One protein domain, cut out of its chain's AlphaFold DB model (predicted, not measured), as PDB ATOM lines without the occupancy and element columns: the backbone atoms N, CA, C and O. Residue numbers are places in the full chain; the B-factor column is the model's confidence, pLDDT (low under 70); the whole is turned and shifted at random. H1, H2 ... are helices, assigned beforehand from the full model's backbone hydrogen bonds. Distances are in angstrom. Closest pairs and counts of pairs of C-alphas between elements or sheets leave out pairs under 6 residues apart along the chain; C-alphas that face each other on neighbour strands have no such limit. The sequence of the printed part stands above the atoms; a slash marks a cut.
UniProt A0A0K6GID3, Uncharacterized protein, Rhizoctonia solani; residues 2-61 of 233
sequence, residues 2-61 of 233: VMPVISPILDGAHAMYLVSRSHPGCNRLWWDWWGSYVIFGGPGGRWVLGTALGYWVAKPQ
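What this domain is: This is residues 2 to 61 of the 233 residues of an uncharacterized protein of Rhizoctonia solani (UniProt A0A0K6GID3). Two long helices, H1 and H4, cross nearly at right angles; H1 crosses with residues 13 to 21, while residues 2 to 11 stick out as a free arm. Past the crossing, the short H2 packs side by side with H4, and the small H3 makes a corner with H4 near its first residues. The printed part has 60 residues with four named helices, in the order H1, H2, H3, H4, and no named strand; the class is all helix. It is only just compact, close to loose, with a radius of gyration of the C-alphas of 12.3 A, and its flat outline spans 37 by 30 by 13 A.

How they stand to each other: H1, residues 3 to 22, touches H4, residues 43 to 58, with residues 13 to 21 alone. The closest C-alphas are those of Ser 20 and Gly 54, 4.1 A apart, and the lines are about perpendicular at 78 degrees. H4 is the hub, touching three helices. H2, residues 24 to 31, touches H4 at a shallow tilt of 25 degrees, opposite ways; the closest C-alphas, of Cys 26 and Leu 53, are 7.0 A apart. H1 and H2 touch only at the corner, closest at C-alphas 21 and 27, 5.8 A. H3, residues 35 to 39, touches H4 only at the corner, closest at C-alphas 36 and 46, 6.3 A. H1 and H3 are apart. Every O i to N i+4 pair is within hydrogen-bond range in H2, H3 and H4; in H1, 13 of 16 are.

Where its parts are: H1 runs 29.3 A from C-alpha 3 at (211.473, 154.155, 244.297). H4 runs 22.6 A to C-alpha 58 at (230.030, 146.629, 226.304). H2 measures 9.7 A and H3 6.2 A.

The domain as a whole: The C-alphas farthest apart, of Val 2 and Arg 28, are 37.7 A apart. The printed part has no cut, and its three links are tight. Residues 2 to 5 and 60 to 61 have pLDDT under 70.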
ATOM      1  N   VAL A   2     208.047 156.527 244.205       51.66
ATOM      2  CA  VAL A   2     208.797 156.563 242.914       51.66
ATOM      3  C   VAL A   2     210.069 155.689 242.974       51.66
ATOM      4  O   VAL A   2     210.882 155.667 242.061       51.66
ATOM      5  N   MET A   3     210.246 154.918 244.052       54.91
ATOM      6  CA  MET A   3     211.473 154.155 244.297       54.91
ATOM      7  C   MET A   3     211.712 152.870 243.477       54.91
ATOM      8  O   MET A   3     212.884 152.525 243.364       54.91
ATOM      9  N   PRO A   4     210.738 152.172 242.848       65.88
ATOM     10  CA  PRO A   4     211.061 150.904 242.182       65.88
ATOM     11  C   PRO A   4     211.807 151.069 240.846       65.88
ATOM     12  O   PRO A   4     212.309 150.091 240.306       65.88
ATOM     13  N   VAL A   5     211.887 152.289 240.301       67.12
ATOM     14  CA  VAL A   5     212.534 152.553 239.001       67.12
ATOM     15  C   VAL A   5     213.991 152.996 239.163       67.12
ATOM     16  O   VAL A   5     214.806 152.775 238.275       67.12
ATOM     17  N   ILE A   6     214.344 153.607 240.295       72.50
ATOM     18  CA  ILE A   6     215.661 154.233 240.473       72.50
ATOM     19  C   ILE A   6     216.743 153.187 240.762       72.50
ATOM     20  O   ILE A   6     217.836 153.289 240.206       72.50
ATOM     21  N   SER A   7     216.449 152.170 241.580       76.62
ATOM     22  CA  SER A   7     217.422 151.128 241.936       76.62
ATOM     23  C   SER A   7     218.005 150.383 240.728       76.62
ATOM     24  O   SER A   7     219.227 150.399 240.595       76.62
ATOM     25  N   PRO A   8     217.220 149.839 239.774       78.31
ATOM     26  CA  PRO A   8     217.803 149.118 238.642       78.31
ATOM     27  C   PRO A   8     218.625 150.026 237.717       78.31
ATOM     28  O   PRO A   8     219.593 149.576 237.106       78.31
ATOM     29  N   ILE A   9     218.268 151.311 237.615       77.81
ATOM     30  CA  ILE A   9     219.030 152.284 236.821       77.81
ATOM     31  C   ILE A   9     220.378 152.563 237.485       77.81
ATOM     32  O   ILE A   9     221.396 152.608 236.792       77.81
ATOM     33  N   LEU A  10     220.397 152.736 238.808       81.88
ATOM     34  CA  LEU A  10     221.629 152.948 239.565       81.88
ATOM     35  C   LEU A  10     222.540 151.722 239.506       81.88
ATOM     36  O   LEU A  10     223.728 151.880 239.233       81.88
ATOM     37  N   ASP A  11     221.987 150.522 239.669       82.50
ATOM     38  CA  ASP A  11     222.752 149.274 239.600       82.50
ATOM     39  C   ASP A  11     223.347 149.067 238.201       82.50
ATOM     40  O   ASP A  11     224.532 148.758 238.059       82.50
ATOM     41  N   GLY A  12     222.563 149.330 237.148       82.75
ATOM     42  CA  GLY A  12     223.040 149.281 235.766       82.75
ATOM     43  C   GLY A  12     224.109 150.338 235.469       82.75
ATOM     44  O   GLY A  12     225.131 150.035 234.851       82.75
ATOM     45  N   ALA A  13     223.918 151.573 235.940       85.19
ATOM     46  CA  ALA A  13     224.909 152.637 235.796       85.19
ATOM     47  C   ALA A  13     226.210 152.305 236.540       85.19
ATOM     48  O   ALA A  13     227.294 152.550 236.010       85.19
ATOM     49  N   HIS A  14     226.113 151.712 237.730       88.06
ATOM     50  CA  HIS A  14     227.261 151.279 238.517       88.06
ATOM     51  C   HIS A  14     228.002 150.113 237.849       88.06
ATOM     52  O   HIS A  14     229.226 150.154 237.727       88.06
ATOM     53  N   ALA A  15     227.284 149.117 237.329       86.56
ATOM     54  CA  ALA A  15     227.887 148.018 236.580       86.56
ATOM     55  C   ALA A  15     228.653 148.528 235.347       86.56
ATOM     56  O   ALA A  15     229.808 148.164 235.137       86.56
ATOM     57  N   MET A  16     228.060 149.437 234.568       87.56
ATOM     58  CA  MET A  16     228.717 150.009 233.384       87.56
ATOM     59  C   MET A  16     229.889 150.925 233.744       87.56
ATOM     60  O   MET A  16     230.893 150.958 233.032       87.56
ATOM     61  N   TYR A  17     229.807 151.625 234.874       92.12
ATOM     62  CA  TYR A  17     230.944 152.345 235.437       92.12
ATOM     63  C   TYR A  17     232.111 151.395 235.749       92.12
ATOM     64  O   TYR A  17     233.247 151.678 235.363       92.12
ATOM     65  N   LEU A  18     231.840 150.251 236.387       92.31
ATOM     66  CA  LEU A  18     232.866 149.250 236.689       92.31
ATOM     67  C   LEU A  18     233.483 148.669 235.413       92.31
ATOM     68  O   LEU A  18     234.705 148.587 235.329       92.31
ATOM     69  N   VAL A  19     232.669 148.368 234.395       90.62
ATOM     70  CA  VAL A  19     233.146 147.916 233.073       90.62
ATOM     71  C   VAL A  19     234.071 148.957 232.425       90.62
ATOM     72  O   VAL A  19     235.133 148.619 231.902       90.62
ATOM     73  N   SER A  20     233.706 150.239 232.496       94.62
ATOM     74  CA  SER A  20     234.536 151.344 231.998       94.62
ATOM     75  C   SER A  20     235.867 151.458 232.745       94.62
ATOM     76  O   SER A  20     236.902 151.738 232.139       94.62
ATOM     77  N   ARG A  21     235.857 151.226 234.062       94.94
ATOM     78  CA  ARG A  21     237.054 151.253 234.914       94.94
ATOM     79  C   ARG A  21     237.976 150.061 234.690       94.94
ATOM     80  O   ARG A  21     239.189 150.236 234.725       94.94
ATOM     81  N   SER A  22     237.421 148.874 234.466       94.06
ATOM     82  CA  SER A  22     238.208 147.659 234.244       94.06
ATOM     83  C   SER A  22     238.804 147.587 232.837       94.06
ATOM     84  O   SER A  22     239.751 146.837 232.613       94.06
ATOM     85  N   HIS A  23     238.268 148.344 231.874       94.81
ATOM     86  CA  HIS A  23     238.759 148.325 230.502       94.81
ATOM     87  C   HIS A  23     240.017 149.206 230.332       94.81
ATOM     88  O   HIS A  23     239.940 150.428 230.498       94.81
ATOM     89  N   PRO A  24     241.173 148.645 229.916       95.62
ATOM     90  CA  PRO A  24     242.444 149.375 229.877       95.62
ATOM     91  C   PRO A  24     242.427 150.555 228.894       95.62
ATOM     92  O   PRO A  24     243.020 151.599 229.164       95.62
ATOM     93  N   GLY A  25     241.696 150.436 227.779       94.69
ATOM     94  CA  GLY A  25     241.545 151.526 226.812       94.69
ATOM     95  C   GLY A  25     240.745 152.711 227.361       94.69
ATOM     96  O   GLY A  25     241.108 153.862 227.127       94.69
ATOM     97  N   CYS A  26     239.696 152.444 228.144       94.56
ATOM     98  CA  CYS A  26     238.895 153.494 228.776       94.56
ATOM     99  C   CYS A  26     239.651 154.132 229.934       94.56
ATOM    100  O   CYS A  26     239.597 155.352 230.094       94.56
ATOM    101  N   ASN A  27     240.388 153.330 230.706       96.00
ATOM    102  CA  ASN A  27     241.201 153.860 231.787       96.00
ATOM    103  C   ASN A  27     242.261 154.821 231.241       96.00
ATOM    104  O   ASN A  27     242.291 155.970 231.659       96.00
ATOM    105  N   ARG A  28     243.003 154.434 230.196       96.12
ATOM    106  CA  ARG A  28     244.028 155.301 229.595       96.12
ATOM    107  C   ARG A  28     243.464 156.566 228.935       96.12
ATOM    108  O   ARG A  28     244.066 157.629 229.058       96.12
ATOM    109  N   LEU A  29     242.351 156.460 228.204       94.94
ATOM    110  CA  LEU A  29     241.794 157.584 227.438       94.94
ATOM    111  C   LEU A  29     241.010 158.569 228.315       94.94
ATOM    112  O   LEU A  29     241.045 159.772 228.070       94.94
ATOM    113  N   TRP A  30     240.271 158.060 229.301       95.19
ATOM    114  CA  TRP A  30     239.290 158.848 230.044       95.19
ATOM    115  C   TRP A  30     239.644 159.011 231.513       95.19
ATOM    116  O   TRP A  30     239.684 160.129 232.021       95.19
ATOM    117  N   TRP A  31     239.894 157.911 232.217       95.00
ATOM    118  CA  TRP A  31     240.093 157.978 233.658       95.00
ATOM    119  C   TRP A  31     241.483 158.538 233.991       95.00
ATOM    120  O   TRP A  31     241.582 159.558 234.661       95.00
ATOM    121  N   ASP A  32     242.566 157.981 233.487       95.88
ATOM    122  CA  ASP A  32     243.915 158.448 233.821       95.88
ATOM    123  C   ASP A  32     244.235 159.814 233.188       95.88
ATOM    124  O   ASP A  32     245.155 160.515 233.610       95.88
ATOM    125  N   TRP A  33     243.445 160.240 232.199       95.00
ATOM    126  CA  TRP A  33     243.620 161.527 231.547       95.00
ATOM    127  C   TRP A  33     243.096 162.684 232.405       95.00
ATOM    128  O   TRP A  33     241.889 162.859 232.584       95.00
ATOM    129  N   TRP A  34     244.008 163.545 232.870       93.75
ATOM    130  CA  TRP A  34     243.685 164.740 233.665       93.75
ATOM    131  C   TRP A  34     242.681 165.679 232.968       93.75
ATOM    132  O   TRP A  34     241.841 166.285 233.631       93.75
ATOM    133  N   GLY A  35     242.714 165.756 231.632       91.50
ATOM    134  CA  GLY A  35     241.818 166.620 230.857       91.50
ATOM    135  C   GLY A  35     240.336 166.273 231.024       91.50
ATOM    136  O   GLY A  35     239.488 167.160 230.918       91.50
ATOM    137  N   SER A  36     240.018 165.025 231.393       92.38
ATOM    138  CA  SER A  36     238.646 164.603 231.706       92.38
ATOM    139  C   SER A  36     238.032 165.399 232.864       92.38
ATOM    140  O   SER A  36     236.830 165.666 232.852       92.38
ATOM    141  N   TYR A  37     238.843 165.846 233.832       89.44
ATOM    142  CA  TYR A  37     238.379 166.692 234.934       89.44
ATOM    143  C   TYR A  37     238.053 168.113 234.480       89.44
ATOM    144  O   TYR A  37     237.084 168.699 234.957       89.44
ATOM    145  N   VAL A  38     238.852 168.674 233.574       86.88
ATOM    146  CA  VAL A  38     238.720 170.077 233.161       86.88
ATOM    147  C   VAL A  38     237.554 170.258 232.195       86.88
ATOM    148  O   VAL A  38     236.757 171.177 232.358       86.88
ATOM    149  N   ILE A  39     237.419 169.365 231.213       85.25
ATOM    150  CA  ILE A  39     236.447 169.531 230.122       85.25
ATOM    151  C   ILE A  39     235.006 169.311 230.605       85.25
ATOM    152  O   ILE A  39     234.095 169.988 230.139       85.25
ATOM    153  N   PHE A  40     234.789 168.405 231.563       81.50
ATOM    154  CA  PHE A  40     233.447 168.024 232.025       81.50
ATOM    155  C   PHE A  40     233.108 168.532 233.432       81.50
ATOM    156  O   PHE A  40     232.228 167.993 234.103       81.50
ATOM    157  N   GLY A  41     233.777 169.598 233.881       75.94
ATOM    158  CA  GLY A  41     233.384 170.309 235.100       75.94
ATOM    159  C   GLY A  41     233.611 169.512 236.387       75.94
ATOM    160  O   GLY A  41     232.829 169.617 237.331       75.94
ATOM    161  N   GLY A  42     234.676 168.712 236.439       85.75
ATOM    162  CA  GLY A  42     235.126 168.025 237.645       85.75
ATOM    163  C   GLY A  42     234.588 166.595 237.806       85.75
ATOM    164  O   GLY A  42     234.320 165.907 236.817       85.75
ATOM    165  N   PRO A  43     234.480 166.090 239.053       85.25
ATOM    166  CA  PRO A  43     234.196 164.682 239.307       85.25
ATOM    167  C   PRO A  43     232.843 164.256 238.732       85.25
ATOM    168  O   PRO A  43     232.774 163.207 238.105       85.25
ATOM    169  N   GLY A  44     231.796 165.081 238.862       83.81
ATOM    170  CA  GLY A  44     230.439 164.738 238.423       83.81
ATOM    171  C   GLY A  44     230.335 164.398 236.932       83.81
ATOM    172  O   GLY A  44     229.801 163.349 236.578       83.81
ATOM    173  N   GLY A  45     230.896 165.228 236.050       83.38
ATOM    174  CA  GLY A  45     230.837 164.967 234.608       83.38
ATOM    175  C   GLY A  45     231.687 163.774 234.168       83.38
ATOM    176  O   GLY A  45     231.331 163.073 233.217       83.38
ATOM    177  N   ARG A  46     232.758 163.466 234.912       90.81
ATOM    178  CA  ARG A  46     233.609 162.298 234.654       90.81
ATOM    179  C   ARG A  46     232.870 160.977 234.874       90.81
ATOM    180  O   ARG A  46     233.090 160.042 234.104       90.81
ATOM    181  N   TRP A  47     231.963 160.927 235.853       90.94
ATOM    182  CA  TRP A  47     231.070 159.782 236.067       90.94
ATOM    183  C   TRP A  47     230.124 159.575 234.884       90.94
ATOM    184  O   TRP A  47     230.045 158.465 234.368       90.94
ATOM    185  N   VAL A  48     229.467 160.636 234.403       87.81
ATOM    186  CA  VAL A  48     228.474 160.536 233.317       87.81
ATOM    187  C   VAL A  48     229.098 159.984 232.034       87.81
ATOM    188  O   VAL A  48     228.609 158.996 231.481       87.81
ATOM    189  N   LEU A  49     230.203 160.579 231.573       90.25
ATOM    190  CA  LEU A  49     230.853 160.122 230.343       90.25
ATOM    191  C   LEU A  49     231.564 158.775 230.531       90.25
ATOM    192  O   LEU A  49     231.595 157.958 229.614       90.25
ATOM    193  N   GLY A  50     232.090 158.522 231.731       91.44
ATOM    194  CA  GLY A  50     232.705 157.250 232.089       91.44
ATOM    195  C   GLY A  50     231.724 156.086 231.970       91.44
ATOM    196  O   GLY A  50     232.051 155.071 231.355       91.44
ATOM    197  N   THR A  51     230.501 156.255 232.472       90.50
ATOM    198  CA  THR A  51     229.425 155.268 232.321       90.50
ATOM    199  C   THR A  51     229.023 155.089 230.854       90.50
ATOM    200  O   THR A  51     228.852 153.956 230.404       90.50
ATOM    201  N   ALA A  52     228.938 156.173 230.072       88.81
ATOM    202  CA  ALA A  52     228.638 156.100 228.637       88.81
ATOM    203  C   ALA A  52     229.713 155.331 227.842       88.81
ATOM    204  O   ALA A  52     229.383 154.523 226.972       88.81
ATOM    205  N   LEU A  53     230.994 155.524 228.175       90.75
ATOM    206  CA  LEU A  53     232.102 154.741 227.616       90.75
ATOM    207  C   LEU A  53     231.992 153.256 227.979       90.75
ATOM    208  O   LEU A  53     232.250 152.410 227.127       90.75
ATOM    209  N   GLY A  54     231.548 152.939 229.199       88.75
ATOM    210  CA  GLY A  54     231.255 151.566 229.618       88.75
ATOM    211  C   GLY A  54     230.214 150.896 228.722       88.75
ATOM    212  O   GLY A  54     230.452 149.802 228.217       88.75
ATOM    213  N   TYR A  55     229.114 151.595 228.424       85.62
ATOM    214  CA  TYR A  55     228.110 151.118 227.462       85.62
ATOM    215  C   TYR A  55     228.672 150.942 226.048       85.62
ATOM    216  O   TYR A  55     228.309 149.990 225.357       85.62
ATOM    217  N   TRP A  56     229.540 151.851 225.597       87.75
ATOM    218  CA  TRP A  56     230.147 151.766 224.269       87.75
ATOM    219  C   TRP A  56     231.066 150.546 224.137       87.75
ATOM    220  O   TRP A  56     230.970 149.819 223.147       87.75
ATOM    221  N   VAL A  57     231.881 150.273 225.159       89.19
ATOM    222  CA  VAL A  57     232.768 149.101 225.211       89.19
ATOM    223  C   VAL A  57     231.997 147.796 225.400       89.19
ATOM    224  O   VAL A  57     232.397 146.778 224.845       89.19
ATOM    225  N   ALA A  58     230.876 147.810 226.122       82.38
ATOM    226  CA  ALA A  58     230.030 146.629 226.304       82.38
ATOM    227  C   ALA A  58     229.263 146.220 225.026       82.38
ATOM    228  O   ALA A  58     228.820 145.080 224.903       82.38
ATOM    229  N   LYS A  59     229.104 147.132 224.055       74.81
ATOM    230  CA  LYS A  59     228.279 146.950 222.847       74.81
ATOM    231  C   LYS A  59     228.750 145.864 221.849       74.81
ATOM    232  O   LYS A  59     227.872 145.306 221.193       74.81
ATOM    233  N   PRO A  60     230.052 145.544 221.671       55.34
ATOM    234  CA  PRO A  60     230.479 144.612 220.616       55.34
ATOM    235  C   PRO A  60     230.597 143.131 221.016       55.34
ATOM    236  O   PRO A  60     230.830 142.308 220.134       55.34
ATOM    237  N   GLN A  61     230.461 142.746 222.290       55.41
ATOM    238  CA  GLN A  61     230.749 141.366 222.722       55.41
ATOM    239  C   GLN A  61     229.497 140.495 222.926       55.41
ATOM    240  O   GLN A  61     229.215 140.082 224.039       55.41
TER     241      GLN A  61